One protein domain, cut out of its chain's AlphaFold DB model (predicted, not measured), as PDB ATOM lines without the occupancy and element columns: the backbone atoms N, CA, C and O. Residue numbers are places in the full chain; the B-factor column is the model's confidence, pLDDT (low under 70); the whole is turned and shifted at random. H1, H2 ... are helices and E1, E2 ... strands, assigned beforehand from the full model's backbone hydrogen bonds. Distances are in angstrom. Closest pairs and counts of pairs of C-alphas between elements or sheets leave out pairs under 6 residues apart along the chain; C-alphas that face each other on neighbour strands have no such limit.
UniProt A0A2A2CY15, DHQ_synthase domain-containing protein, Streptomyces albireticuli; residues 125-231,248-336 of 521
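What this domain is: This is residues 125 to 231 and 248 to 336 of the 521 residues of the protein "DHQ_synthase domain-containing protein" of Streptomyces albireticuli (UniProt A0A2A2CY15). A twisted sheet of seven strands is the middle of three layers, with H1 and H2 over one face and H3 and H9 over the other. Beyond H4, off the sheet, H6 and the helical hairpin H7 and H8 make a small lobe. The 196 printed residues have nine named helices and seven named strands, ordered E1 E2 H1 E3 H2 E4 E5 H3 E6 H4 E7 H5 H6 H7 H8 H9. The sheet, E1 E2 E7 E6 E5 E3 E4, is mixed, and so is the class, helices and strands. The whole is compact, with a radius of gyration of the C-alphas of 16.4 A and spans of 49 by 36 by 30 A.

How they stand to each other: E1, residues 125 to 132, and E2, residues 135 to 143, form an antiparallel hairpin; N 128 and O 139, 2.9 A apart, are within hydrogen-bond range. The other neighbours are parallel, with pairs within that range: E2 and E7, residues 280 to 284, N 140 and O 281, 2.8 A; E7 and E6, residues 249 to 254, N 282 and O 252, 2.8 A; E6 and E5, residues 210 to 215, N 253 and O 213, 2.7 A; E5 and E3, residues 163 to 167, N 166 and O 212, 2.8 A; E3 and E4, residues 189 to 193, N 165 and O 190, 2.8 A. H1, residues 145 to 158, is over E7 and E6 at a height over the sheet of 8.1 A. With residues 151 to 155 alone it touches H2, residues 173 to 184, at a steep tilt of 43 degrees, the same way; the closest C-alphas, of Pro 152 and His 182, are 5.8 A apart. On the face opposite H1, H3, residues 217 to 228, runs along the strands over E5, 8.0 A high, and H9, residues 330 to 336, is over E2, 9.3 A high. H4, residues 257 to 261, and H5, residues 285 to 290, are on the same face as H3. E3, H2, E4 and E6, H4, E7 are strand-helix-strand units, parallel neighbour strands joined through a helix, with right-handed crossovers. H4 touches H7, residues 301 to 309, closest at the C-alphas of Ala 261 and Pro 302, 6.4 A. H7 touches H8, residues 312 to 319, opposite ways at a steep tilt of 44 degrees, closest at Val 307 and Tyr 315, C-alphas 5.8 A apart. H6, residues 293 to 298, is not on the sheet. Every O i to N i+4 pair is within range in H2, H3, H4, H6, H7 and H9, but 5 of 10 in H1, 2 of 4 in H8 and 0 of 2 in H5, where 3 of 3 O i to N i+3 pairs are.

Where its parts are: E1 begins at C-alpha 125 (47.923, -40.697, -47.634) and is 22.8 A long; E2 is 26.3 A, H1 21.8 A and H3 16.6 A. H9 ends at C-alpha 336 (41.077, -34.009, -57.732).

The domain as a whole: The C-alphas of Gly 202 and Asp 316, the two farthest apart, are 50.2 A apart. Residues 232 to 247 are not printed; C-alphas 231 and 248 are 9.6 A apart across the cut. The links E4 to E5 and H4 to E7 are long. The pLDDT is under 70 at residues 196 to 197 and 230 to 231.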
ATOM      1  N   ALA A 125      46.867 -41.608 -48.048       96.69
ATOM      2  CA  ALA A 125      47.923 -40.697 -47.634       96.69
ATOM      3  C   ALA A 125      48.645 -40.177 -48.882       96.69
ATOM      4  O   ALA A 125      49.521 -40.839 -49.431       96.69
ATOM      5  N   LEU A 126      48.241 -38.996 -49.358       97.75
ATOM      6  CA  LEU A 126      48.867 -38.330 -50.501       97.75
ATOM      7  C   LEU A 126      49.481 -37.011 -50.041       97.75
ATOM      8  O   LEU A 126      48.774 -36.134 -49.539       97.75
ATOM      9  N   ASP A 127      50.790 -36.879 -50.233       97.44
ATOM     10  CA  ASP A 127      51.541 -35.674 -49.891       97.44
ATOM     11  C   ASP A 127      51.891 -34.875 -51.145       97.44
ATOM     12  O   ASP A 127      52.274 -35.414 -52.188       97.44
ATOM     13  N   ARG A 128      51.736 -33.559 -51.031       97.75
ATOM     14  CA  ARG A 128      52.182 -32.543 -51.981       97.75
ATOM     15  C   ARG A 128      52.849 -31.412 -51.205       97.75
ATOM     16  O   ARG A 128      52.776 -31.355 -49.979       97.75
ATOM     17  N   ALA A 129      53.488 -30.502 -51.921       95.12
ATOM     18  CA  ALA A 129      54.023 -29.273 -51.362       95.12
ATOM     19  C   ALA A 129      53.670 -28.112 -52.287       95.12
ATOM     20  O   ALA A 129      53.643 -28.276 -53.507       95.12
ATOM     21  N   VAL A 130      53.410 -26.946 -51.703       96.62
ATOM     22  CA  VAL A 130      53.345 -25.686 -52.442       96.62
ATOM     23  C   VAL A 130      54.638 -24.935 -52.163       96.62
ATOM     24  O   VAL A 130      54.973 -24.657 -51.010       96.62
ATOM     25  N   LEU A 131      55.360 -24.635 -53.239       95.00
ATOM     26  CA  LEU A 131      56.438 -23.658 -53.271       95.00
ATOM     27  C   LEU A 131      55.837 -22.375 -53.845       95.00
ATOM     28  O   LEU A 131      55.200 -22.422 -54.894       95.00
ATOM     29  N   ALA A 132      55.989 -21.259 -53.142       92.38
ATOM     30  CA  ALA A 132      55.434 -19.966 -53.519       92.38
ATOM     31  C   ALA A 132      56.451 -18.871 -53.175       92.38
ATOM     32  O   ALA A 132      56.471 -18.344 -52.058       92.38
ATOM     33  N   GLY A 133      57.344 -18.555 -54.118       89.62
ATOM     34  CA  GLY A 133      58.497 -17.699 -53.846       89.62
ATOM     35  C   GLY A 133      59.372 -18.285 -52.732       89.62
ATOM     36  O   GLY A 133      59.901 -19.385 -52.861       89.62
ATOM     37  N   CYS A 134      59.515 -17.560 -51.619       87.81
ATOM     38  CA  CYS A 134      60.262 -18.019 -50.442       87.81
ATOM     39  C   CYS A 134      59.440 -18.865 -49.451       87.81
ATOM     40  O   CYS A 134      60.010 -19.410 -48.504       87.81
ATOM     41  N   ALA A 135      58.121 -18.982 -49.635       90.88
ATOM     42  CA  ALA A 135      57.272 -19.817 -48.794       90.88
ATOM     43  C   ALA A 135      57.244 -21.264 -49.310       90.88
ATOM     44  O   ALA A 135      57.061 -21.514 -50.500       90.88
ATOM     45  N   HIS A 136      57.376 -22.221 -48.393       93.50
ATOM     46  CA  HIS A 136      57.252 -23.649 -48.667       93.50
ATOM     47  C   HIS A 136      56.376 -24.285 -47.591       93.50
ATOM     48  O   HIS A 136      56.681 -24.155 -46.404       93.50
ATOM     49  N   PHE A 137      55.309 -24.978 -47.994       96.44
ATOM     50  CA  PHE A 137      54.443 -25.684 -47.054       96.44
ATOM     51  C   PHE A 137      53.908 -27.020 -47.595       96.44
ATOM     52  O   PHE A 137      53.514 -27.108 -48.764       96.44
ATOM     53  N   PRO A 138      53.861 -28.070 -46.752       97.81
ATOM     54  CA  PRO A 138      53.279 -29.353 -47.112       97.81
ATOM     55  C   PRO A 138      51.748 -29.281 -47.172       97.81
ATOM     56  O   PRO A 138      51.091 -28.639 -46.349       97.81
ATOM     57  N   VAL A 139      51.190 -30.023 -48.124       98.50
ATOM     58  CA  VAL A 139      49.761 -30.260 -48.322       98.50
ATOM     59  C   VAL A 139      49.524 -31.759 -48.189       98.50
ATOM     60  O   VAL A 139      49.947 -32.546 -49.034       98.50
ATOM     61  N   ARG A 140      48.865 -32.158 -47.105       98.25
ATOM     62  CA  ARG A 140      48.642 -33.555 -46.727       98.25
ATOM     63  C   ARG A 140      47.175 -33.909 -46.913       98.25
ATOM     64  O   ARG A 140      46.325 -33.450 -46.148       98.25
ATOM     65  N   ILE A 141      46.876 -34.712 -47.928       98.50
ATOM     66  CA  ILE A 141      45.532 -35.228 -48.204       98.50
ATOM     67  C   ILE A 141      45.399 -36.577 -47.497       98.50
ATOM     68  O   ILE A 141      46.276 -37.440 -47.628       98.50
ATOM     69  N   ARG A 142      44.340 -36.731 -46.694       97.44
ATOM     70  CA  ARG A 142      44.166 -37.854 -45.762       97.44
ATOM     71  C   ARG A 142      42.757 -38.431 -45.769       97.44
ATOM     72  O   ARG A 142      41.781 -37.680 -45.821       97.44
ATOM     73  N   HIS A 143      42.677 -39.755 -45.668       96.56
ATOM     74  CA  HIS A 143      41.447 -40.505 -45.437       96.56
ATOM     75  C   HIS A 143      41.716 -41.784 -44.638       96.56
ATOM     76  O   HIS A 143      42.767 -42.398 -44.817       96.56
ATOM     77  N   GLY A 144      40.751 -42.192 -43.814       93.50
ATOM     78  CA  GLY A 144      40.814 -43.401 -42.990       93.50
ATOM     79  C   GLY A 144      41.150 -43.074 -41.536       93.50
ATOM     80  O   GLY A 144      41.851 -42.098 -41.251       93.50
ATOM     81  N   ASP A 145      40.639 -43.865 -40.593       87.62
ATOM     82  CA  ASP A 145      40.777 -43.550 -39.168       87.62
ATOM     83  C   ASP A 145      42.231 -43.615 -38.667       87.62
ATOM     84  O   ASP A 145      42.604 -42.789 -37.828       87.62
ATOM     85  N   GLY A 146      43.081 -44.485 -39.230       88.12
ATOM     86  CA  GLY A 146      44.509 -44.547 -38.902       88.12
ATOM     87  C   GLY A 146      45.266 -43.273 -39.281       88.12
ATOM     88  O   GLY A 146      46.191 -42.866 -38.571       88.12
ATOM     89  N   SER A 147      44.803 -42.541 -40.304       92.50
ATOM     90  CA  SER A 147      45.398 -41.258 -40.706       92.50
ATOM     91  C   SER A 147      45.395 -40.202 -39.590       92.50
ATOM     92  O   SER A 147      46.209 -39.274 -39.614       92.50
ATOM     93  N   TRP A 148      44.522 -40.326 -38.584       93.12
ATOM     94  CA  TRP A 148      44.435 -39.391 -37.459       93.12
ATOM     95  C   TRP A 148      45.559 -39.548 -36.430       93.12
ATOM     96  O   TRP A 148      45.848 -38.587 -35.720       93.12
ATOM     97  N   ALA A 149      46.260 -40.688 -36.404       90.31
ATOM     98  CA  ALA A 149      47.454 -40.889 -35.573       90.31
ATOM     99  C   ALA A 149      48.626 -39.958 -35.958       90.31
ATOM    100  O   ALA A 149      49.583 -39.794 -35.202       90.31
ATOM    101  N   GLU A 150      48.552 -39.319 -37.127       90.50
ATOM    102  CA  GLU A 150      49.503 -38.308 -37.578       90.50
ATOM    103  C   GLU A 150      49.310 -36.943 -36.894       90.50
ATOM    104  O   GLU A 150      50.285 -36.216 -36.714       90.50
ATOM    105  N   LEU A 151      48.079 -36.574 -36.510       91.06
ATOM    106  CA  LEU A 151      47.790 -35.247 -35.953       91.06
ATOM    107  C   LEU A 151      48.479 -35.005 -34.588       91.06
ATOM    108  O   LEU A 151      49.074 -33.938 -34.448       91.06
ATOM    109  N   PRO A 152      48.517 -35.974 -33.648       90.94
ATOM    110  CA  PRO A 152      49.387 -35.932 -32.467       90.94
ATOM    111  C   PRO A 152      50.857 -35.634 -32.795       90.94
ATOM    112  O   PRO A 152      51.423 -34.667 -32.301       90.94
ATOM    113  N   ARG A 153      51.452 -36.383 -33.735       91.56
ATOM    114  CA  ARG A 153      52.865 -36.214 -34.131       91.56
ATOM    115  C   ARG A 153      53.143 -34.834 -34.733       91.56
ATOM    116  O   ARG A 153      54.238 -34.301 -34.587       91.56
ATOM    117  N   VAL A 154      52.160 -34.261 -35.430       91.81
ATOM    118  CA  VAL A 154      52.216 -32.879 -35.923       91.81
ATOM    119  C   VAL A 154      52.141 -31.885 -34.762       91.81
ATOM    120  O   VAL A 154      52.902 -30.924 -34.770       91.81
ATOM    121  N   ALA A 155      51.277 -32.104 -33.767       92.56
ATOM    122  CA  ALA A 155      51.189 -31.253 -32.580       92.56
ATOM    123  C   ALA A 155      52.501 -31.257 -31.768       92.56
ATOM    124  O   ALA A 155      53.000 -30.182 -31.435       92.56
ATOM    125  N   ASP A 156      53.108 -32.432 -31.560       92.50
ATOM    126  CA  ASP A 156      54.430 -32.584 -30.933       92.50
ATOM    127  C   ASP A 156      55.524 -31.842 -31.710       92.50
ATOM    128  O   ASP A 156      56.246 -31.019 -31.150       92.50
ATOM    129  N   ALA A 157      55.623 -32.081 -33.024       93.00
ATOM    130  CA  ALA A 157      56.623 -31.440 -33.882       93.00
ATOM    131  C   ALA A 157      56.440 -29.915 -33.989       93.00
ATOM    132  O   ALA A 157      57.388 -29.192 -34.299       93.00
ATOM    133  N   LEU A 158      55.227 -29.416 -33.738       92.50
ATOM    134  CA  LEU A 158      54.967 -27.991 -33.614       92.50
ATOM    135  C   LEU A 158      55.441 -27.438 -32.268       92.50
ATOM    136  O   LEU A 158      55.833 -26.278 -32.249       92.50
ATOM    137  N   GLY A 159      55.442 -28.193 -31.165       91.00
ATOM    138  CA  GLY A 159      55.879 -27.682 -29.857       91.00
ATOM    139  C   GLY A 159      55.200 -26.349 -29.523       91.00
ATOM    140  O   GLY A 159      55.853 -25.305 -29.427       91.00
ATOM    141  N   ALA A 160      53.867 -26.349 -29.527       91.69
ATOM    142  CA  ALA A 160      53.069 -25.164 -29.250       91.69
ATOM    143  C   ALA A 160      52.976 -24.934 -27.738       91.69
ATOM    144  O   ALA A 160      52.683 -25.868 -26.999       91.69
ATOM    145  N   GLU A 161      53.145 -23.692 -27.284       93.50
ATOM    146  CA  GLU A 161      52.795 -23.326 -25.899       93.50
ATOM    147  C   GLU A 161      51.264 -23.301 -25.715       93.50
ATOM    148  O   GLU A 161      50.746 -23.565 -24.633       93.50
ATOM    149  N   GLU A 162      50.532 -23.039 -26.803       94.50
ATOM    150  CA  GLU A 162      49.072 -23.072 -26.875       94.50
ATOM    151  C   GLU A 162      48.604 -23.300 -28.326       94.50
ATOM    152  O   GLU A 162      49.186 -22.752 -29.268       94.50
ATOM    153  N   PHE A 163      47.503 -24.026 -28.524       96.56
ATOM    154  CA  PHE A 163      46.758 -24.032 -29.785       96.56
ATOM    155  C   PHE A 163      45.544 -23.096 -29.721       96.56
ATOM    156  O   PHE A 163      44.682 -23.227 -28.851       96.56
ATOM    157  N   LEU A 164      45.414 -22.197 -30.698       96.56
ATOM    158  CA  LEU A 164      44.194 -21.422 -30.926       96.56
ATOM    159  C   LEU A 164      43.447 -21.989 -32.137       96.56
ATOM    160  O   LEU A 164      43.780 -21.688 -33.282       96.56
ATOM    161  N   LEU A 165      42.426 -22.803 -31.878       97.38
ATOM    162  CA  LEU A 165      41.533 -23.336 -32.900       97.38
ATOM    163  C   LEU A 165      40.514 -22.262 -33.308       97.38
ATOM    164  O   LEU A 165      39.669 -21.868 -32.510       97.38
ATOM    165  N   VAL A 166      40.561 -21.809 -34.557       97.44
ATOM    166  CA  VAL A 166      39.564 -20.924 -35.173       97.44
ATOM    167  C   VAL A 166      38.606 -21.783 -35.999       97.44
ATOM    168  O   VAL A 166      39.039 -22.519 -36.886       97.44
ATOM    169  N   SER A 167      37.304 -21.714 -35.718       97.25
ATOM    170  CA  SER A 167      36.284 -22.509 -36.420       97.25
ATOM    171  C   SER A 167      34.954 -21.764 -36.573       97.25
ATOM    172  O   SER A 167      34.766 -20.687 -36.015       97.25
ATOM    173  N   GLU A 168      34.014 -22.321 -37.333       94.44
ATOM    174  CA  GLU A 168      32.673 -21.763 -37.558       94.44
ATOM    175  C   GLU A 168      31.581 -22.736 -37.101       94.44
ATOM    176  O   GLU A 168      31.749 -23.955 -37.146       94.44
ATOM    177  N   ARG A 169      30.415 -22.208 -36.707       92.25
ATOM    178  CA  ARG A 169      29.289 -23.016 -36.193       92.25
ATOM    179  C   ARG A 169      28.714 -24.018 -37.207       92.25
ATOM    180  O   ARG A 169      27.964 -24.901 -36.808       92.25
ATOM    181  N   GLY A 170      29.046 -23.873 -38.492       91.12
ATOM    182  CA  GLY A 170      28.669 -24.807 -39.555       91.12
ATOM    183  C   GLY A 170      29.507 -26.091 -39.604       91.12
ATOM    184  O   GLY A 170      29.098 -27.042 -40.265       91.12
ATOM    185  N   VAL A 171      30.655 -26.155 -38.917       94.62
ATOM    186  CA  VAL A 171      31.444 -27.393 -38.823       94.62
ATOM    187  C   VAL A 171      30.794 -28.335 -37.798       94.62
ATOM    188  O   VAL A 171      30.529 -27.914 -36.668       94.62
ATOM    189  N   PRO A 172      30.551 -29.618 -38.135       95.75
ATOM    190  CA  PRO A 172      29.999 -30.593 -37.201       95.75
ATOM    191  C   PRO A 172      30.777 -30.668 -35.884       95.75
ATOM    192  O   PRO A 172      32.001 -30.823 -35.875       95.75
ATOM    193  N   ARG A 173      30.053 -30.646 -34.757       95.94
ATOM    194  CA  ARG A 173      30.642 -30.700 -33.405       95.94
ATOM    195  C   ARG A 173      31.572 -31.900 -33.204       95.94
ATOM    196  O   ARG A 173      32.572 -31.763 -32.510       95.94
ATOM    197  N   ALA A 174      31.286 -33.039 -33.840       94.94
ATOM    198  CA  ALA A 174      32.139 -34.227 -33.798       94.94
ATOM    199  C   ALA A 174      33.534 -33.989 -34.413       94.94
ATOM    200  O   ALA A 174      34.530 -34.433 -33.845       94.94
ATOM    201  N   HIS A 175      33.629 -33.234 -35.515       95.44
ATOM    202  CA  HIS A 175      34.911 -32.882 -36.140       95.44
ATOM    203  C   HIS A 175      35.703 -31.912 -35.263       95.44
ATOM    204  O   HIS A 175      36.891 -32.133 -35.029       95.44
ATOM    205  N   ILE A 176      35.034 -30.889 -34.714       96.75
ATOM    206  CA  ILE A 176      35.641 -29.940 -33.767       96.75
ATOM    207  C   ILE A 176      36.164 -30.693 -32.535       96.75
ATOM    208  O   ILE A 176      37.324 -30.535 -32.172       96.75
ATOM    209  N   ALA A 177      35.352 -31.568 -31.935       96.19
ATOM    210  CA  ALA A 177      35.737 -32.366 -30.772       96.19
ATOM    211  C   ALA A 177      36.894 -33.340 -31.064       96.19
ATOM    212  O   ALA A 177      37.755 -33.523 -30.205       96.19
ATOM    213  N   ARG A 178      36.957 -33.940 -32.265       95.62
ATOM    214  CA  ARG A 178      38.075 -34.806 -32.678       95.62
ATOM    215  C   ARG A 178      39.381 -34.009 -32.776       95.62
ATOM    216  O   ARG A 178      40.386 -34.440 -32.223       95.62
ATOM    217  N   VAL A 179      39.356 -32.828 -33.400       96.62
ATOM    218  CA  VAL A 179      40.534 -31.942 -33.491       96.62
ATOM    219  C   VAL A 179      40.944 -31.412 -32.113       96.62
ATOM    220  O   VAL A 179      42.111 -31.532 -31.754       96.62
ATOM    221  N   LEU A 180      40.001 -30.917 -31.301       96.69
ATOM    222  CA  LEU A 180      40.271 -30.461 -29.930       96.69
ATOM    223  C   LEU A 180      40.908 -31.557 -29.067       96.69
ATOM    224  O   LEU A 180      41.851 -31.269 -28.338       96.69
ATOM    225  N   ARG A 181      40.443 -32.809 -29.171       95.56
ATOM    226  CA  ARG A 181      41.023 -33.948 -28.441       95.56
ATOM    227  C   ARG A 181      42.471 -34.218 -28.852       95.56
ATOM    228  O   ARG A 181      43.306 -34.450 -27.987       95.56
ATOM    229  N   HIS A 182      42.767 -34.186 -30.152       95.12
ATOM    230  CA  HIS A 182      44.120 -34.432 -30.659       95.12
ATOM    231  C   HIS A 182      45.097 -33.276 -30.411       95.12
ATOM    232  O   HIS A 182      46.288 -33.536 -30.337       95.12
ATOM    233  N   LEU A 183      44.636 -32.027 -30.283       96.00
ATOM    234  CA  LEU A 183      45.501 -30.886 -29.940       96.00
ATOM    235  C   LEU A 183      45.668 -30.733 -28.418       96.00
ATOM    236  O   LEU A 183      46.782 -30.573 -27.921       96.00
ATOM    237  N   GLY A 184      44.566 -30.865 -27.673       95.06
ATOM    238  CA  GLY A 184      44.512 -30.713 -26.216       95.06
ATOM    239  C   GLY A 184      45.281 -31.775 -25.431       95.06
ATOM    240  O   GLY A 184      45.577 -31.559 -24.262       95.06
ATOM    241  N   ALA A 185      45.638 -32.896 -26.066       94.31
ATOM    242  CA  ALA A 185      46.531 -33.900 -25.491       94.31
ATOM    243  C   ALA A 185      48.011 -33.456 -25.436       94.31
ATOM    244  O   ALA A 185      48.797 -34.103 -24.751       94.31
ATOM    245  N   HIS A 186      48.387 -32.377 -26.139       94.44
ATOM    246  CA  HIS A 186      49.780 -31.923 -26.279       94.44
ATOM    247  C   HIS A 186      50.014 -30.513 -25.723       94.44
ATOM    248  O   HIS A 186      51.070 -30.250 -25.158       94.44
ATOM    249  N   ALA A 187      49.040 -29.605 -25.861       95.00
ATOM    250  CA  ALA A 187      49.114 -28.258 -25.292       95.00
ATOM    251  C   ALA A 187      47.713 -27.690 -24.991       95.00
ATOM    252  O   ALA A 187      46.731 -28.110 -25.620       95.00
ATOM    253  N   PRO A 188      47.592 -26.696 -24.083       96.25
ATOM    254  CA  PRO A 188      46.354 -25.951 -23.874       96.25
ATOM    255  C   PRO A 188      45.739 -25.516 -25.207       96.25
ATOM    256  O   PRO A 188      46.424 -24.971 -26.070       96.25
ATOM    257  N   THR A 189      44.452 -25.800 -25.407       96.56
ATOM    258  CA  THR A 189      43.774 -25.550 -26.686       96.56
ATOM    259  C   THR A 189      42.522 -24.704 -26.469       96.56
ATOM    260  O   THR A 189      41.541 -25.171 -25.888       96.56
ATOM    261  N   ARG A 190      42.535 -23.461 -26.961       95.25
ATOM    262  CA  ARG A 190      41.377 -22.550 -26.951       95.25
ATOM    263  C   ARG A 190      40.618 -22.620 -28.274       95.25
ATOM    264  O   ARG A 190      41.224 -22.706 -29.337       95.25
ATOM    265  N   LEU A 191      39.290 -22.514 -28.213       95.44
ATOM    266  CA  LEU A 191      38.417 -22.390 -29.384       95.44
ATOM    267  C   LEU A 191      37.944 -20.939 -29.541       95.44
ATOM    268  O   LEU A 191      37.405 -20.354 -28.603       95.44
ATOM    269  N   SER A 192      38.092 -20.385 -30.742       95.06
ATOM    270  CA  SER A 192      37.517 -19.108 -31.159       95.06
ATOM    271  C   SER A 192      36.547 -19.316 -32.321       95.06
ATOM    272  O   SER A 192      36.852 -20.008 -33.296       95.06
ATOM    273  N   TRP A 193      35.361 -18.717 -32.217       94.25
ATOM    274  CA  TRP A 193      34.338 -18.790 -33.256       94.25
ATOM    275  C   TRP A 193      34.491 -17.632 -34.237       94.25
ATOM    276  O   TRP A 193      34.288 -16.478 -33.863       94.25
ATOM    277  N   SER A 194      34.777 -17.934 -35.503       90.06
ATOM    278  CA  SER A 194      34.670 -16.957 -36.583       90.06
ATOM    279  C   SER A 194      33.206 -16.573 -36.813       90.06
ATOM    280  O   SER A 194      32.312 -17.425 -36.833       90.06
ATOM    281  N   ALA A 195      32.975 -15.278 -37.012       80.62
ATOM    282  CA  ALA A 195      31.683 -14.696 -37.344       80.62
ATOM    283  C   ALA A 195      31.861 -13.726 -38.519       80.62
ATOM    284  O   ALA A 195      32.856 -13.011 -38.596       80.62
ATOM    285  N   GLY A 196      30.934 -13.737 -39.481       67.00
ATOM    286  CA  GLY A 196      30.966 -12.837 -40.646       67.00
ATOM    287  C   GLY A 196      32.135 -13.024 -41.631       67.00
ATOM    288  O   GLY A 196      32.145 -12.367 -42.664       67.00
ATOM    289  N   GLY A 197      33.079 -13.934 -41.365       67.12
ATOM    290  CA  GLY A 197      34.353 -14.037 -42.091       67.12
ATOM    291  C   GLY A 197      35.531 -13.339 -41.403       67.12
ATOM    292  O   GLY A 197      36.603 -13.268 -41.985       67.12
ATOM    293  N   GLY A 198      35.353 -12.861 -40.168       79.56
ATOM    294  CA  GLY A 198      36.435 -12.393 -39.302       79.56
ATOM    295  C   GLY A 198      36.593 -13.258 -38.050       79.56
ATOM    296  O   GLY A 198      35.769 -14.129 -37.753       79.56
ATOM    297  N   VAL A 199      37.659 -13.001 -37.295       81.31
ATOM    298  CA  VAL A 199      37.809 -13.452 -35.902       81.31
ATOM    299  C   VAL A 199      37.320 -12.315 -34.989       81.31
ATOM    300  O   VAL A 199      37.609 -11.161 -35.315       81.31
ATOM    301  N   PRO A 200      36.594 -12.594 -33.886       80.81
ATOM    302  CA  PRO A 200      36.081 -11.557 -32.993       80.81
ATOM    303  C   PRO A 200      37.158 -10.594 -32.483       80.81
ATOM    304  O   PRO A 200      38.308 -10.979 -32.246       80.81
ATOM    305  N   GLU A 201      36.768  -9.338 -32.274       73.81
ATOM    306  CA  GLU A 201      37.634  -8.332 -31.663       73.81
ATOM    307  C   GLU A 201      38.072  -8.768 -30.255       73.81
ATOM    308  O   GLU A 201      37.340  -9.438 -29.525       73.81
ATOM    309  N   GLY A 202      39.312  -8.437 -29.886       77.00
ATOM    310  CA  GLY A 202      39.909  -8.849 -28.612       77.00
ATOM    311  C   GLY A 202      40.506 -10.263 -28.575       77.00
ATOM    312  O   GLY A 202      41.205 -10.583 -27.614       77.00
ATOM    313  N   VAL A 203      40.328 -11.103 -29.607       85.19
ATOM    314  CA  VAL A 203      41.024 -12.402 -29.688       85.19
ATOM    315  C   VAL A 203      42.524 -12.180 -29.904       85.19
ATOM    316  O   VAL A 203      42.967 -11.810 -30.989       85.19
ATOM    317  N   ARG A 204      43.313 -12.427 -28.852       84.44
ATOM    318  CA  ARG A 204      44.781 -12.358 -28.879       84.44
ATOM    319  C   ARG A 204      45.396 -13.743 -29.081       84.44
ATOM    320  O   ARG A 204      44.982 -14.719 -28.445       84.44
ATOM    321  N   VAL A 205      46.416 -13.784 -29.933       87.88
ATOM    322  CA  VAL A 205      47.341 -14.911 -30.096       87.88
ATOM    323  C   VAL A 205      48.541 -14.637 -29.191       87.88
ATOM    324  O   VAL A 205      49.113 -13.549 -29.275       87.88
ATOM    325  N   ALA A 206      48.886 -15.562 -28.297       85.38
ATOM    326  CA  ALA A 206      50.044 -15.388 -27.426       85.38
ATOM    327  C   ALA A 206      51.351 -15.696 -28.193       85.38
ATOM    328  O   ALA A 206      51.321 -16.366 -29.233       85.38
ATOM    329  N   PRO A 207      52.516 -15.225 -27.714       84.81
ATOM    330  CA  PRO A 207      53.803 -15.755 -28.157       84.81
ATOM    331  C   PRO A 207      53.832 -17.286 -28.012       84.81
ATOM    332  O   PRO A 207      53.179 -17.839 -27.134       84.81
ATOM    333  N   GLY A 208      54.528 -17.987 -28.910       86.50
ATOM    334  CA  GLY A 208      54.595 -19.457 -28.901       86.50
ATOM    335  C   GLY A 208      53.334 -20.190 -29.399       86.50
ATOM    336  O   GLY A 208      53.440 -21.356 -29.801       86.50
ATOM    337  N   SER A 209      52.170 -19.526 -29.460       91.62
ATOM    338  CA  SER A 209      50.920 -20.129 -29.937       91.62
ATOM    339  C   SER A 209      50.983 -20.590 -31.401       91.62
ATOM    340  O   SER A 209      51.658 -20.005 -32.258       91.62
ATOM    341  N   VAL A 210      50.185 -21.610 -31.713       95.50
ATOM    342  CA  VAL A 210      49.876 -22.050 -33.079       95.50
ATOM    343  C   VAL A 210      48.401 -21.777 -33.367       95.50
ATOM    344  O   VAL A 210      47.522 -22.235 -32.640       95.50
ATOM    345  N   VAL A 211      48.119 -21.054 -34.449       96.81
ATOM    346  CA  VAL A 211      46.754 -20.852 -34.951       96.81
ATOM    347  C   VAL A 211      46.379 -22.052 -35.817       96.81
ATOM    348  O   VAL A 211      47.082 -22.376 -36.773       96.81
ATOM    349  N   VAL A 212      45.262 -22.707 -35.506       97.88
ATOM    350  CA  VAL A 212      44.724 -23.833 -36.281       97.88
ATOM    351  C   VAL A 212      43.375 -23.426 -36.860       97.88
ATOM    352  O   VAL A 212      42.465 -23.084 -36.115       97.88
ATOM    353  N   ALA A 213      43.215 -23.460 -38.177       97.88
ATOM    354  CA  ALA A 213      41.968 -23.104 -38.849       97.88
ATOM    355  C   ALA A 213      41.174 -24.364 -39.216       97.88
ATOM    356  O   ALA A 213      41.671 -25.182 -39.983       97.88
ATOM    357  N   LEU A 214      39.941 -24.512 -38.729       98.19
ATOM    358  CA  LEU A 214      39.056 -25.639 -39.048       98.19
ATOM    359  C   LEU A 214      37.725 -25.119 -39.599       98.19
ATOM    360  O   LEU A 214      36.820 -24.780 -38.835       98.19
ATOM    361  N   GLY A 215      37.596 -25.048 -40.923       96.94
ATOM    362  CA  GLY A 215      36.381 -24.555 -41.577       96.94
ATOM    363  C   GLY A 215      36.512 -24.377 -43.089       96.94
ATOM    364  O   GLY A 215      37.480 -24.827 -43.708       96.94
ATOM    365  N   GLY A 216      35.519 -23.726 -43.695       95.75
ATOM    366  CA  GLY A 216      35.542 -23.344 -45.105       95.75
ATOM    367  C   GLY A 216      36.408 -22.109 -45.384       95.75
ATOM    368  O   GLY A 216      37.074 -21.574 -44.501       95.75
ATOM    369  N   THR A 217      36.356 -21.625 -46.631       94.44
ATOM    370  CA  THR A 217      37.121 -20.477 -47.164       94.44
ATOM    371  C   THR A 217      37.239 -19.301 -46.181       94.44
ATOM    372  O   THR A 217      38.352 -18.897 -45.862       94.44
ATOM    373  N   ARG A 218      36.117 -18.854 -45.603       93.50
ATOM    374  CA  ARG A 218      36.065 -17.730 -44.650       93.50
ATOM    375  C   ARG A 218      36.852 -17.958 -43.355       93.50
ATOM    376  O   ARG A 218      37.443 -17.021 -42.838       93.50
ATOM    377  N   VAL A 219      36.860 -19.181 -42.822       96.06
ATOM    378  CA  VAL A 219      37.618 -19.524 -41.603       96.06
ATOM    379  C   VAL A 219      39.113 -19.585 -41.900       96.06
ATOM    380  O   VAL A 219      39.917 -19.122 -41.095       96.06
ATOM    381  N   ILE A 220      39.478 -20.131 -43.063       96.44
ATOM    382  CA  ILE A 220      40.864 -20.184 -43.542       96.44
ATOM    383  C   ILE A 220      41.432 -18.767 -43.711       96.44
ATOM    384  O   ILE A 220      42.529 -18.492 -43.229       96.44
ATOM    385  N   GLU A 221      40.669 -17.868 -44.335       94.31
ATOM    386  CA  GLU A 221      41.007 -16.447 -44.494       94.31
ATOM    387  C   GLU A 221      41.144 -15.746 -43.134       94.31
ATOM    388  O   GLU A 221      42.225 -15.265 -42.800       94.31
ATOM    389  N   ALA A 222      40.109 -15.804 -42.289       93.50
ATOM    390  CA  ALA A 222      40.106 -15.160 -40.976       93.50
ATOM    391  C   ALA A 222      41.271 -15.604 -40.066       93.50
ATOM    392  O   ALA A 222      41.823 -14.799 -39.313       93.50
ATOM    393  N   ALA A 223      41.659 -16.882 -40.124       94.69
ATOM    394  CA  ALA A 223      42.783 -17.417 -39.361       94.69
ATOM    395  C   ALA A 223      44.152 -17.000 -39.930       94.69
ATOM    396  O   ALA A 223      45.074 -16.737 -39.155       94.69
ATOM    397  N   ALA A 224      44.291 -16.906 -41.258       93.06
ATOM    398  CA  ALA A 224      45.511 -16.418 -41.901       93.06
ATOM    399  C   ALA A 224      45.758 -14.928 -41.604       93.06
ATOM    400  O   ALA A 224      46.894 -14.536 -41.312       93.06
ATOM    401  N   ASP A 225      44.687 -14.133 -41.589       90.62
ATOM    402  CA  ASP A 225      44.709 -12.726 -41.190       90.62
ATOM    403  C   ASP A 225      45.064 -12.579 -39.707       90.62
ATOM    404  O   ASP A 225      45.943 -11.793 -39.356       90.62
ATOM    405  N   LEU A 226      44.435 -13.368 -38.823       90.88
ATOM    406  CA  LEU A 226      44.755 -13.375 -37.393       90.88
ATOM    407  C   LEU A 226      46.235 -13.704 -37.148       90.88
ATOM    408  O   LEU A 226      46.883 -13.030 -36.350       90.88
ATOM    409  N   ALA A 227      46.780 -14.697 -37.856       90.06
ATOM    410  CA  ALA A 227      48.196 -15.038 -37.772       90.06
ATOM    411  C   ALA A 227      49.112 -13.919 -38.317       90.06
ATOM    412  O   ALA A 227      50.240 -13.759 -37.849       90.06
ATOM    413  N   GLY A 228      48.619 -13.107 -39.260       85.19
ATOM    414  CA  GLY A 228      49.335 -11.955 -39.818       85.19
ATOM    415  C   GLY A 228      49.385 -10.741 -38.885       85.19
ATOM    416  O   GLY A 228      50.400 -10.047 -38.850       85.19
ATOM    417  N   ARG A 229      48.337 -10.518 -38.077       78.62
ATOM    418  CA  ARG A 229      48.209  -9.377 -37.141       78.62
ATOM    419  C   ARG A 229      49.254  -9.342 -36.018       78.62
ATOM    420  O   ARG A 229      49.359  -8.333 -35.329       78.62
ATOM    421  N   GLY A 230      50.011 -10.422 -35.806       55.62
ATOM    422  CA  GLY A 230      50.955 -10.561 -34.689       55.62
ATOM    423  C   GLY A 230      52.166  -9.619 -34.710       55.62
ATOM    424  O   GLY A 230      52.887  -9.560 -33.716       55.62
ATOM    425  N   HIS A 231      52.415  -8.888 -35.802       51.41
ATOM    426  CA  HIS A 231      53.453  -7.855 -35.871       51.41
ATOM    427  C   HIS A 231      52.860  -6.539 -36.373       51.41
ATOM    428  O   HIS A 231      52.315  -6.477 -37.475       51.41
ATOM    429  N   PRO A 248      53.006 -16.090 -35.293       84.94
ATOM    430  CA  PRO A 248      52.380 -17.346 -34.902       84.94
ATOM    431  C   PRO A 248      52.263 -18.281 -36.105       84.94
ATOM    432  O   PRO A 248      51.924 -17.876 -37.218       84.94
ATOM    433  N   ARG A 249      52.556 -19.559 -35.871       93.19
ATOM    434  CA  ARG A 249      52.528 -20.587 -36.917       93.19
ATOM    435  C   ARG A 249      51.079 -20.936 -37.237       93.19
ATOM    436  O   ARG A 249      50.254 -21.011 -36.330       93.19
ATOM    437  N   LEU A 250      50.786 -21.166 -38.512       96.44
ATOM    438  CA  LEU A 250      49.428 -21.366 -39.014       96.44
ATOM    439  C   LEU A 250      49.254 -22.778 -39.588       96.44
ATOM    440  O   LEU A 250      49.941 -23.153 -40.535       96.44
ATOM    441  N   VAL A 251      48.317 -23.552 -39.047       98.12
ATOM    442  CA  VAL A 251      47.912 -24.863 -39.576       98.12
ATOM    443  C   VAL A 251      46.513 -24.744 -40.163       98.12
ATOM    444  O   VAL A 251      45.594 -24.268 -39.500       98.12
ATOM    445  N   LEU A 252      46.328 -25.196 -41.400       98.56
ATOM    446  CA  LEU A 252      45.047 -25.129 -42.096       98.56
ATOM    447  C   LEU A 252      44.430 -26.524 -42.214       98.56
ATOM    448  O   LEU A 252      45.011 -27.419 -42.823       98.56
ATOM    449  N   MET A 253      43.228 -26.694 -41.670       98.31
ATOM    450  CA  MET A 253      42.397 -27.897 -41.762       98.31
ATOM    451  C   MET A 253      41.090 -27.569 -42.512       98.31
ATOM    452  O   MET A 253      40.020 -27.495 -41.904       98.31
ATOM    453  N   PRO A 254      41.154 -27.297 -43.831       98.38
ATOM    454  CA  PRO A 254      39.982 -26.939 -44.624       98.38
ATOM    455  C   PRO A 254      38.916 -28.043 -44.612       98.38
ATOM    456  O   PRO A 254      39.227 -29.215 -44.810       98.38
ATOM    457  N   THR A 255      37.646 -27.666 -44.433       97.75
ATOM    458  CA  THR A 255      36.506 -28.602 -44.334       97.75
ATOM    459  C   THR A 255      35.612 -28.641 -45.577       97.75
ATOM    460  O   THR A 255      34.641 -29.391 -45.601       97.75
ATOM    461  N   THR A 256      35.917 -27.861 -46.622       97.50
ATOM    462  CA  THR A 256      35.153 -27.828 -47.887       97.50
ATOM    463  C   THR A 256      36.069 -28.020 -49.099       97.50
ATOM    464  O   THR A 256      37.239 -27.634 -49.027       97.50
ATOM    465  N   PRO A 257      35.582 -28.545 -50.246       97.62
ATOM    466  CA  PRO A 257      36.466 -28.833 -51.376       97.62
ATOM    467  C   PRO A 257      37.091 -27.569 -51.970       97.62
ATOM    468  O   PRO A 257      38.268 -27.587 -52.302       97.62
ATOM    469  N   ARG A 258      36.366 -26.438 -52.006       97.44
ATOM    470  CA  ARG A 258      36.925 -25.141 -52.437       97.44
ATOM    471  C   ARG A 258      38.059 -24.674 -51.523       97.44
ATOM    472  O   ARG A 258      39.060 -24.154 -52.007       97.44
ATOM    473  N   ALA A 259      37.917 -24.869 -50.212       97.88
ATOM    474  CA  ALA A 259      38.967 -24.514 -49.267       97.88
ATOM    475  C   ALA A 259      40.191 -25.433 -49.420       97.88
ATOM    476  O   ALA A 259      41.312 -24.935 -49.416       97.88
ATOM    477  N   MET A 260      39.982 -26.739 -49.627       98.62
ATOM    478  CA  MET A 260      41.047 -27.723 -49.868       98.62
ATOM    479  C   MET A 260      41.771 -27.524 -51.212       98.62
ATOM    480  O   MET A 260      42.983 -27.691 -51.277       98.62
ATOM    481  N   ALA A 261      41.038 -27.189 -52.277       98.12
ATOM    482  CA  ALA A 261      41.542 -27.113 -53.649       98.12
ATOM    483  C   ALA A 261      42.106 -25.738 -54.044       98.12
ATOM    484  O   ALA A 261      42.766 -25.630 -55.075       98.12
ATOM    485  N   ASP A 262      41.802 -24.679 -53.288       96.88
ATOM    486  CA  ASP A 262      42.101 -23.307 -53.709       96.88
ATOM    487  C   ASP A 262      42.444 -22.389 -52.528       96.88
ATOM    488  O   ASP A 262      43.585 -21.940 -52.426       96.88
ATOM    489  N   THR A 263      41.509 -22.143 -51.596       96.75
ATOM    490  CA  THR A 263      41.716 -21.113 -50.556       96.75
ATOM    491  C   THR A 263      42.911 -21.408 -49.652       96.75
ATOM    492  O   THR A 263      43.720 -20.511 -49.441       96.75
ATOM    493  N   ALA A 264      43.051 -22.632 -49.130       97.88
ATOM    494  CA  ALA A 264      44.133 -22.990 -48.206       97.88
ATOM    495  C   ALA A 264      45.515 -23.086 -48.877       97.88
ATOM    496  O   ALA A 264      46.512 -23.298 -48.196       97.88
ATOM    497  N   LEU A 265      45.567 -22.949 -50.203       97.50
ATOM    498  CA  LEU A 265      46.767 -23.104 -51.018       97.50
ATOM    499  C   LEU A 265      47.260 -21.771 -51.617       97.50
ATOM    500  O   LEU A 265      48.335 -21.739 -52.211       97.50
ATOM    501  N   SER A 266      46.479 -20.691 -51.511       95.31
ATOM    502  CA  SER A 266      46.860 -19.350 -51.979       95.31
ATOM    503  C   SER A 266      47.541 -18.537 -50.873       95.31
ATOM    504  O   SER A 266      47.197 -18.666 -49.695       95.31
ATOM    505  N   LEU A 267      48.460 -17.649 -51.256       94.62
ATOM    506  CA  LEU A 267      49.082 -16.661 -50.370       94.62
ATOM    507  C   LEU A 267      48.534 -15.239 -50.571       94.62
ATOM    508  O   LEU A 267      49.116 -14.293 -50.044       94.62
ATOM    509  N   VAL A 268      47.403 -15.085 -51.266       92.12
ATOM    510  CA  VAL A 268      46.683 -13.808 -51.394       92.12
ATOM    511  C   VAL A 268      45.213 -13.922 -50.990       92.12
ATOM    512  O   VAL A 268      44.610 -14.994 -51.073       92.12
ATOM    513  N   ASP A 269      44.645 -12.822 -50.499       86.56
ATOM    514  CA  ASP A 269      43.210 -12.685 -50.237       86.56
ATOM    515  C   ASP A 269      42.413 -12.389 -51.529       86.56
ATOM    516  O   ASP A 269      42.952 -12.387 -52.641       86.56
ATOM    517  N   ALA A 270      41.102 -12.166 -51.397       79.31
ATOM    518  CA  ALA A 270      40.234 -11.840 -52.531       79.31
ATOM    519  C   ALA A 270      40.555 -10.478 -53.185       79.31
ATOM    520  O   ALA A 270      40.311 -10.316 -54.381       79.31
ATOM    521  N   ASP A 271      41.140  -9.542 -52.429       80.25
ATOM    522  CA  ASP A 271      41.581  -8.220 -52.893       80.25
ATOM    523  C   ASP A 271      43.013  -8.258 -53.480       80.25
ATOM    524  O   ASP A 271      43.507  -7.252 -53.993       80.25
ATOM    525  N   GLY A 272      43.696  -9.410 -53.421       83.88
ATOM    526  CA  GLY A 272      45.078  -9.593 -53.871       83.88
ATOM    527  C   GLY A 272      46.148  -9.201 -52.843       83.88
ATOM    528  O   GLY A 272      47.321  -9.091 -53.204       83.88
ATOM    529  N   ARG A 273      45.786  -8.979 -51.571       87.19
ATOM    530  CA  ARG A 273      46.745  -8.657 -50.500       87.19
ATOM    531  C   ARG A 273      47.465  -9.919 -50.005       87.19
ATOM    532  O   ARG A 273      46.822 -10.965 -49.895       87.19
ATOM    533  N   PRO A 274      48.761  -9.847 -49.647       89.62
ATOM    534  CA  PRO A 274      49.498 -10.978 -49.082       89.62
ATOM    535  C   PRO A 274      48.892 -11.522 -47.781       89.62
ATOM    536  O   PRO A 274      48.563 -10.757 -46.876       89.62
ATOM    537  N   ARG A 275      48.842 -12.850 -47.650       90.06
ATOM    538  CA  ARG A 275      48.416 -13.573 -46.441       90.06
ATOM    539  C   ARG A 275      49.571 -14.334 -45.796       90.06
ATOM    540  O   ARG A 275      50.581 -14.639 -46.428       90.06
ATOM    541  N   THR A 276      49.401 -14.691 -44.525       91.31
ATOM    542  CA  THR A 276      50.355 -15.535 -43.793       91.31
ATOM    543  C   THR A 276      50.425 -16.935 -44.400       91.31
ATOM    544  O   THR A 276      49.407 -17.619 -44.495       91.31
ATOM    545  N   ALA A 277      51.626 -17.379 -44.780       93.62
ATOM    546  CA  ALA A 277      51.836 -18.744 -45.251       93.62
ATOM    547  C   ALA A 277      51.633 -19.762 -44.110       93.62
ATOM    548  O   ALA A 277      52.121 -19.537 -42.996       93.62
ATOM    549  N   PRO A 278      50.936 -20.883 -44.357       96.62
ATOM    550  CA  PRO A 278      50.792 -21.940 -43.370       96.62
ATOM    551  C   PRO A 278      52.094 -22.733 -43.208       96.62
ATOM    552  O   PRO A 278      52.916 -22.788 -44.114       96.62
ATOM    553  N   VAL A 279      52.256 -23.410 -42.072       96.75
ATOM    554  CA  VAL A 279      53.296 -24.439 -41.876       96.75
ATOM    555  C   VAL A 279      52.813 -25.837 -42.279       96.75
ATOM    556  O   VAL A 279      53.620 -26.746 -42.441       96.75
ATOM    557  N   LEU A 280      51.496 -26.016 -42.438       97.88
ATOM    558  CA  LEU A 280      50.858 -27.245 -42.911       97.88
ATOM    559  C   LEU A 280      49.437 -26.957 -43.414       97.88
ATOM    560  O   LEU A 280      48.659 -26.284 -42.736       97.88
ATOM    561  N   VAL A 281      49.066 -27.570 -44.539       98.62
ATOM    562  CA  VAL A 281      47.671 -27.771 -44.951       98.62
ATOM    563  C   VAL A 281      47.325 -29.255 -44.802       98.62
ATOM    564  O   VAL A 281      47.966 -30.102 -45.418       98.62
ATOM    565  N   ARG A 282      46.302 -29.592 -44.009       98.06
ATOM    566  CA  ARG A 282      45.777 -30.957 -43.844       98.06
ATOM    567  C   ARG A 282      44.352 -31.049 -44.391       98.06
ATOM    568  O   ARG A 282      43.397 -30.637 -43.736       98.06
ATOM    569  N   ALA A 283      44.203 -31.628 -45.577       98.12
ATOM    570  CA  ALA A 283      42.912 -31.890 -46.207       98.12
ATOM    571  C   ALA A 283      42.401 -33.289 -45.809       98.12
ATOM    572  O   ALA A 283      42.771 -34.292 -46.419       98.12
ATOM    573  N   GLN A 284      41.562 -33.358 -44.772       97.56
ATOM    574  CA  GLN A 284      40.935 -34.605 -44.316       97.56
ATOM    575  C   GLN A 284      39.597 -34.831 -45.037       97.56
ATOM    576  O   GLN A 284      38.663 -34.041 -44.881       97.56
ATOM    577  N   LEU A 285      39.473 -35.914 -45.808       97.19
ATOM    578  CA  LEU A 285      38.307 -36.145 -46.671       97.19
ATOM    579  C   LEU A 285      37.017 -36.468 -45.900       97.19
ATOM    580  O   LEU A 285      35.921 -36.204 -46.389       97.19
ATOM    581  N   GLU A 286      37.116 -36.965 -44.669       94.88
ATOM    582  CA  GLU A 286      35.978 -37.255 -43.790       94.88
ATOM    583  C   GLU A 286      35.156 -36.002 -43.458       94.88
ATOM    584  O   GLU A 286      33.953 -36.109 -43.220       94.88
ATOM    585  N   PHE A 287      35.756 -34.808 -43.518       96.19
ATOM    586  CA  PHE A 287      35.016 -33.550 -43.396       96.19
ATOM    587  C   PHE A 287      34.013 -33.362 -44.547       96.19
ATOM    588  O   PHE A 287      32.913 -32.849 -44.336       96.19
ATOM    589  N   LEU A 288      34.343 -33.853 -45.746       96.00
ATOM    590  CA  LEU A 288      33.477 -33.758 -46.921       96.00
ATOM    591  C   LEU A 288      32.265 -34.694 -46.828       96.00
ATOM    592  O   LEU A 288      31.202 -34.340 -47.327       96.00
ATOM    593  N   ARG A 289      32.382 -35.834 -46.123       92.56
ATOM    594  CA  ARG A 289      31.270 -36.790 -45.910       92.56
ATOM    595  C   ARG A 289      30.084 -36.190 -45.149       92.56
ATOM    596  O   ARG A 289      28.987 -36.726 -45.221       92.56
ATOM    597  N   THR A 290      30.304 -35.104 -44.407       91.38
ATOM    598  CA  THR A 290      29.251 -34.393 -43.660       91.38
ATOM    599  C   THR A 290      28.619 -33.230 -44.427       91.38
ATOM    600  O   THR A 290      27.709 -32.584 -43.912       91.38
ATOM    601  N   LEU A 291      29.091 -32.937 -45.641       94.12
ATOM    602  CA  LEU A 291      28.508 -31.910 -46.499       94.12
ATOM    603  C   LEU A 291      27.420 -32.514 -47.400       94.12
ATOM    604  O   LEU A 291      27.600 -33.620 -47.909       94.12
ATOM    605  N   PRO A 292      26.336 -31.774 -47.703       94.44
ATOM    606  CA  PRO A 292      25.446 -32.128 -48.804       94.44
ATOM    607  C   PRO A 292      26.233 -32.266 -50.113       94.44
ATOM    608  O   PRO A 292      27.113 -31.444 -50.389       94.44
ATOM    609  N   SER A 293      25.888 -33.238 -50.963       93.62
ATOM    610  CA  SER A 293      26.593 -33.467 -52.237       93.62
ATOM    611  C   SER A 293      26.601 -32.224 -53.140       93.62
ATOM    612  O   SER A 293      27.587 -31.946 -53.818       93.62
ATOM    613  N   THR A 294      25.564 -31.384 -53.059       94.00
ATOM    614  CA  THR A 294      25.491 -30.078 -53.732       94.00
ATOM    615  C   THR A 294      26.580 -29.098 -53.282       94.00
ATOM    616  O   THR A 294      27.082 -28.338 -54.108       94.00
ATOM    617  N   LYS A 295      26.992 -29.125 -52.006       95.06
ATOM    618  CA  LYS A 295      28.122 -28.341 -51.473       95.06
ATOM    619  C   LYS A 295      29.468 -28.950 -51.851       95.06
ATOM    620  O   LYS A 295      30.406 -28.195 -52.097       95.06
ATOM    621  N   VAL A 296      29.559 -30.281 -51.932       95.75
ATOM    622  CA  VAL A 296      30.753 -30.955 -52.463       95.75
ATOM    623  C   VAL A 296      30.966 -30.532 -53.918       95.75
ATOM    624  O   VAL A 296      32.019 -29.992 -54.253       95.75
ATOM    625  N   ARG A 297      29.919 -30.649 -54.744       95.94
ATOM    626  CA  ARG A 297      29.887 -30.220 -56.145       95.94
ATOM    627  C   ARG A 297      30.245 -28.746 -56.316       95.94
ATOM    628  O   ARG A 297      31.177 -28.455 -57.054       95.94
ATOM    629  N   ASP A 298      29.573 -27.819 -55.624       95.38
ATOM    630  CA  ASP A 298      29.871 -26.373 -55.703       95.38
ATOM    631  C   ASP A 298      31.350 -26.070 -55.379       95.38
ATOM    632  O   ASP A 298      31.957 -25.168 -55.955       95.38
ATOM    633  N   GLY A 299      31.961 -26.883 -54.510       96.88
ATOM    634  CA  GLY A 299      33.368 -26.791 -54.147       96.88
ATOM    635  C   GLY A 299      34.378 -27.223 -55.222       96.88
ATOM    636  O   GLY A 299      35.549 -26.882 -55.079       96.88
ATOM    637  N   LEU A 300      33.969 -27.930 -56.284       98.06
ATOM    638  CA  LEU A 300      34.871 -28.421 -57.343       98.06
ATOM    639  C   LEU A 300      35.162 -27.389 -58.451       98.06
ATOM    640  O   LEU A 300      35.925 -27.684 -59.366       98.06
ATOM    641  N   ALA A 301      34.633 -26.164 -58.373       98.38
ATOM    642  CA  ALA A 301      34.914 -25.122 -59.369       98.38
ATOM    643  C   ALA A 301      36.419 -24.887 -59.667       98.38
ATOM    644  O   ALA A 301      36.764 -24.746 -60.842       98.38
ATOM    645  N   PRO A 302      37.339 -24.907 -58.673       98.50
ATOM    646  CA  PRO A 302      38.775 -24.766 -58.928       98.50
ATOM    647  C   PRO A 302      39.365 -25.905 -59.771       98.50
ATOM    648  O   PRO A 302      40.278 -25.661 -60.552       98.50
ATOM    649  N   LEU A 303      38.833 -27.130 -59.659       98.75
ATOM    650  CA  LEU A 303      39.247 -28.278 -60.477       98.75
ATOM    651  C   LEU A 303      38.915 -28.032 -61.950       98.75
ATOM    652  O   LEU A 303      39.787 -28.158 -62.805       98.75
ATOM    653  N   VAL A 304      37.670 -27.641 -62.231       98.75
ATOM    654  CA  VAL A 304      37.191 -27.378 -63.596       98.75
ATOM    655  C   VAL A 304      37.945 -26.199 -64.217       98.75
ATOM    656  O   VAL A 304      38.440 -26.321 -65.333       98.75
ATOM    657  N   ARG A 305      38.151 -25.112 -63.457       98.75
ATOM    658  CA  ARG A 305      39.031 -23.997 -63.849       98.75
ATOM    659  C   ARG A 305      40.433 -24.483 -64.216       98.75
ATOM    660  O   ARG A 305      40.946 -24.125 -65.269       98.75
ATOM    661  N   ASN A 306      41.058 -25.285 -63.354       98.69
ATOM    662  CA  ASN A 306      42.423 -25.759 -63.571       98.69
ATOM    663  C   ASN A 306      42.524 -26.645 -64.820       98.69
ATOM    664  O   ASN A 306      43.481 -26.505 -65.573       98.69
ATOM    665  N   VAL A 307      41.541 -27.512 -65.081       98.69
ATOM    666  CA  VAL A 307      41.494 -28.314 -66.314       98.69
ATOM    667  C   VAL A 307      41.383 -27.420 -67.553       98.69
ATOM    668  O   VAL A 307      42.152 -27.605 -68.489       98.69
ATOM    669  N   LEU A 308      40.487 -26.429 -67.554       98.69
ATOM    670  CA  LEU A 308      40.236 -25.578 -68.725       98.69
ATOM    671  C   LEU A 308      41.362 -24.567 -68.999       98.69
ATOM    672  O   LEU A 308      41.707 -24.348 -70.156       98.69
ATOM    673  N   ALA A 309      41.944 -23.964 -67.957       98.25
ATOM    674  CA  ALA A 309      42.849 -22.817 -68.084       98.25
ATOM    675  C   ALA A 309      44.323 -23.098 -67.729       98.25
ATOM    676  O   ALA A 309      45.165 -22.241 -67.986       98.25
ATOM    677  N   VAL A 310      44.657 -24.254 -67.134       98.00
ATOM    678  CA  VAL A 310      46.021 -24.539 -66.622       98.00
ATOM    679  C   VAL A 310      46.578 -25.896 -67.074       98.00
ATOM    680  O   VAL A 310      47.755 -25.991 -67.412       98.00
ATOM    681  N   ARG A 311      45.776 -26.970 -67.065       97.75
ATOM    682  CA  ARG A 311      46.232 -28.344 -67.350       97.75
ATOM    683  C   ARG A 311      45.216 -29.126 -68.205       97.75
ATOM    684  O   ARG A 311      44.623 -30.097 -67.726       97.75
ATOM    685  N   PRO A 312      45.047 -28.752 -69.486       97.75
ATOM    686  CA  PRO A 312      44.062 -29.347 -70.396       97.75
ATOM    687  C   PRO A 312      44.326 -30.828 -70.674       97.75
ATOM    688  O   PRO A 312      43.384 -31.588 -70.846       97.75
ATOM    689  N   GLY A 313      45.579 -31.291 -70.588       98.25
ATOM    690  CA  GLY A 313      45.915 -32.719 -70.681       98.25
ATOM    691  C   GLY A 313      45.309 -33.601 -69.575       98.25
ATOM    692  O   GLY A 313      45.462 -34.815 -69.610       98.25
ATOM    693  N   SER A 314      44.631 -33.024 -68.576       98.19
ATOM    694  CA  SER A 314      43.829 -33.771 -67.598       98.19
ATOM    695  C   SER A 314      42.340 -33.883 -67.965       98.19
ATOM    696  O   SER A 314      41.628 -34.579 -67.238       98.19
ATOM    697  N   TYR A 315      41.875 -33.251 -69.054       98.69
ATOM    698  CA  TYR A 315      40.455 -33.109 -69.415       98.69
ATOM    699  C   TYR A 315      39.708 -34.440 -69.398       98.69
ATOM    700  O   TYR A 315      38.857 -34.628 -68.530       98.69
ATOM    701  N   ASP A 316      40.069 -35.395 -70.259       98.38
ATOM    702  CA  ASP A 316      39.336 -36.663 -70.395       98.38
ATOM    703  C   ASP A 316      39.326 -37.463 -69.087       98.38
ATOM    704  O   ASP A 316      38.294 -37.976 -68.651       98.38
ATOM    705  N   SER A 317      40.472 -37.487 -68.395       98.06
ATOM    706  CA  SER A 317      40.619 -38.184 -67.115       98.06
ATOM    707  C   SER A 317      39.724 -37.604 -66.013       98.06
ATOM    708  O   SER A 317      39.319 -38.330 -65.106       98.06
ATOM    709  N   VAL A 318      39.428 -36.301 -66.048       98.50
ATOM    710  CA  VAL A 318      38.541 -35.634 -65.087       98.50
ATOM    711  C   VAL A 318      37.091 -35.752 -65.555       98.50
ATOM    712  O   VAL A 318      36.241 -36.163 -64.769       98.50
ATOM    713  N   ALA A 319      36.816 -35.508 -66.838       98.38
ATOM    714  CA  ALA A 319      35.505 -35.644 -67.468       98.38
ATOM    715  C   ALA A 319      34.884 -37.041 -67.270       98.38
ATOM    716  O   ALA A 319      33.694 -37.144 -66.979       98.38
ATOM    717  N   ALA A 320      35.681 -38.112 -67.348       98.06
ATOM    718  CA  ALA A 320      35.228 -39.484 -67.103       98.06
ATOM    719  C   ALA A 320      34.861 -39.774 -65.628       98.06
ATOM    720  O   ALA A 320      34.093 -40.696 -65.338       98.06
ATOM    721  N   ARG A 321      35.401 -38.999 -64.678       97.88
ATOM    722  CA  ARG A 321      35.265 -39.230 -63.225       97.88
ATOM    723  C   ARG A 321      34.402 -38.202 -62.497       97.88
ATOM    724  O   ARG A 321      34.000 -38.465 -61.369       97.88
ATOM    725  N   LEU A 322      34.091 -37.069 -63.125       97.88
ATOM    726  CA  LEU A 322      33.096 -36.124 -62.629       97.88
ATOM    727  C   LEU A 322      31.707 -36.781 -62.562       97.88
ATOM    728  O   LEU A 322      31.330 -37.576 -63.431       97.88
ATOM    729  N   ARG A 323      30.950 -36.444 -61.517       95.81
ATOM    730  CA  ARG A 323      29.569 -36.887 -61.299       95.81
ATOM    731  C   ARG A 323      28.665 -35.672 -61.050       95.81
ATOM    732  O   ARG A 323      28.893 -34.954 -60.071       95.81
ATOM    733  N   PRO A 324      27.615 -35.442 -61.870       94.19
ATOM    734  CA  PRO A 324      26.715 -34.296 -61.704       94.19
ATOM    735  C   PRO A 324      25.971 -34.241 -60.358       94.19
ATOM    736  O   PRO A 324      25.551 -33.161 -59.925       94.19
ATOM    737  N   GLY A 325      25.812 -35.390 -59.689       92.00
ATOM    738  CA  GLY A 325      25.218 -35.503 -58.353       92.00
ATOM    739  C   GLY A 325      26.119 -35.004 -57.217       92.00
ATOM    740  O   GLY A 325      25.620 -34.704 -56.131       92.00
ATOM    741  N   GLY A 326      27.426 -34.836 -57.465       90.19
ATOM    742  CA  GLY A 326      28.425 -34.471 -56.453       90.19
ATOM    743  C   GLY A 326      28.953 -35.652 -55.628       90.19
ATOM    744  O   GLY A 326      29.892 -35.477 -54.853       90.19
ATOM    745  N   ASP A 327      28.395 -36.839 -55.827       90.94
ATOM    746  CA  ASP A 327      28.788 -38.131 -55.277       90.94
ATOM    747  C   ASP A 327      30.096 -38.631 -55.911       90.94
ATOM    748  O   ASP A 327      30.155 -38.977 -57.084       90.94
ATOM    749  N   HIS A 328      31.179 -38.624 -55.134       94.50
ATOM    750  CA  HIS A 328      32.499 -39.067 -55.581       94.50
ATOM    751  C   HIS A 328      33.171 -39.856 -54.458       94.50
ATOM    752  O   HIS A 328      33.174 -39.411 -53.306       94.50
ATOM    753  N   ASP A 329      33.793 -40.984 -54.797       94.12
ATOM    754  CA  ASP A 329      34.547 -41.780 -53.831       94.12
ATOM    755  C   ASP A 329      35.741 -40.998 -53.258       94.12
ATOM    756  O   ASP A 329      36.329 -40.160 -53.960       94.12
ATOM    757  N   PRO A 330      36.186 -41.300 -52.021       95.25
ATOM    758  CA  PRO A 330      37.336 -40.638 -51.406       95.25
ATOM    759  C   PRO A 330      38.593 -40.649 -52.287       95.25
ATOM    760  O   PRO A 330      39.275 -39.633 -52.374       95.25
ATOM    761  N   GLY A 331      38.868 -41.742 -53.010       96.69
ATOM    762  CA  GLY A 331      39.997 -41.826 -53.948       96.69
ATOM    763  C   GLY A 331      39.890 -40.858 -55.135       96.69
ATOM    764  O   GLY A 331      40.881 -40.242 -55.535       96.69
ATOM    765  N   VAL A 332      38.679 -40.653 -55.666       97.25
ATOM    766  CA  VAL A 332      38.430 -39.694 -56.753       97.25
ATOM    767  C   VAL A 332      38.617 -38.268 -56.239       97.25
ATOM    768  O   VAL A 332      39.400 -37.515 -56.824       97.25
ATOM    769  N   LEU A 333      38.008 -37.925 -55.097       97.69
ATOM    770  CA  LEU A 333      38.186 -36.620 -54.449       97.69
ATOM    771  C   LEU A 333      39.659 -36.341 -54.118       97.69
ATOM    772  O   LEU A 333      40.150 -35.254 -54.417       97.69
ATOM    773  N   ALA A 334      40.389 -37.324 -53.584       98.25
ATOM    774  CA  ALA A 334      41.818 -37.204 -53.306       98.25
ATOM    775  C   ALA A 334      42.613 -36.831 -54.565       98.25
ATOM    776  O   ALA A 334      43.414 -35.898 -54.538       98.25
ATOM    777  N   SER A 335      42.350 -37.512 -55.685       98.31
ATOM    778  CA  SER A 335      43.027 -37.242 -56.958       98.31
ATOM    779  C   SER A 335      42.700 -35.856 -57.536       98.31
ATOM    780  O   SER A 335      43.570 -35.213 -58.124       98.31
ATOM    781  N   PHE A 336      41.476 -35.359 -57.330       98.62
ATOM    782  CA  PHE A 336      41.077 -34.009 -57.732       98.62
ATOM    783  C   PHE A 336      41.787 -32.940 -56.890       98.62
ATOM    784  O   PHE A 336      42.279 -31.955 -57.438       98.62
TER     785      PHE A 336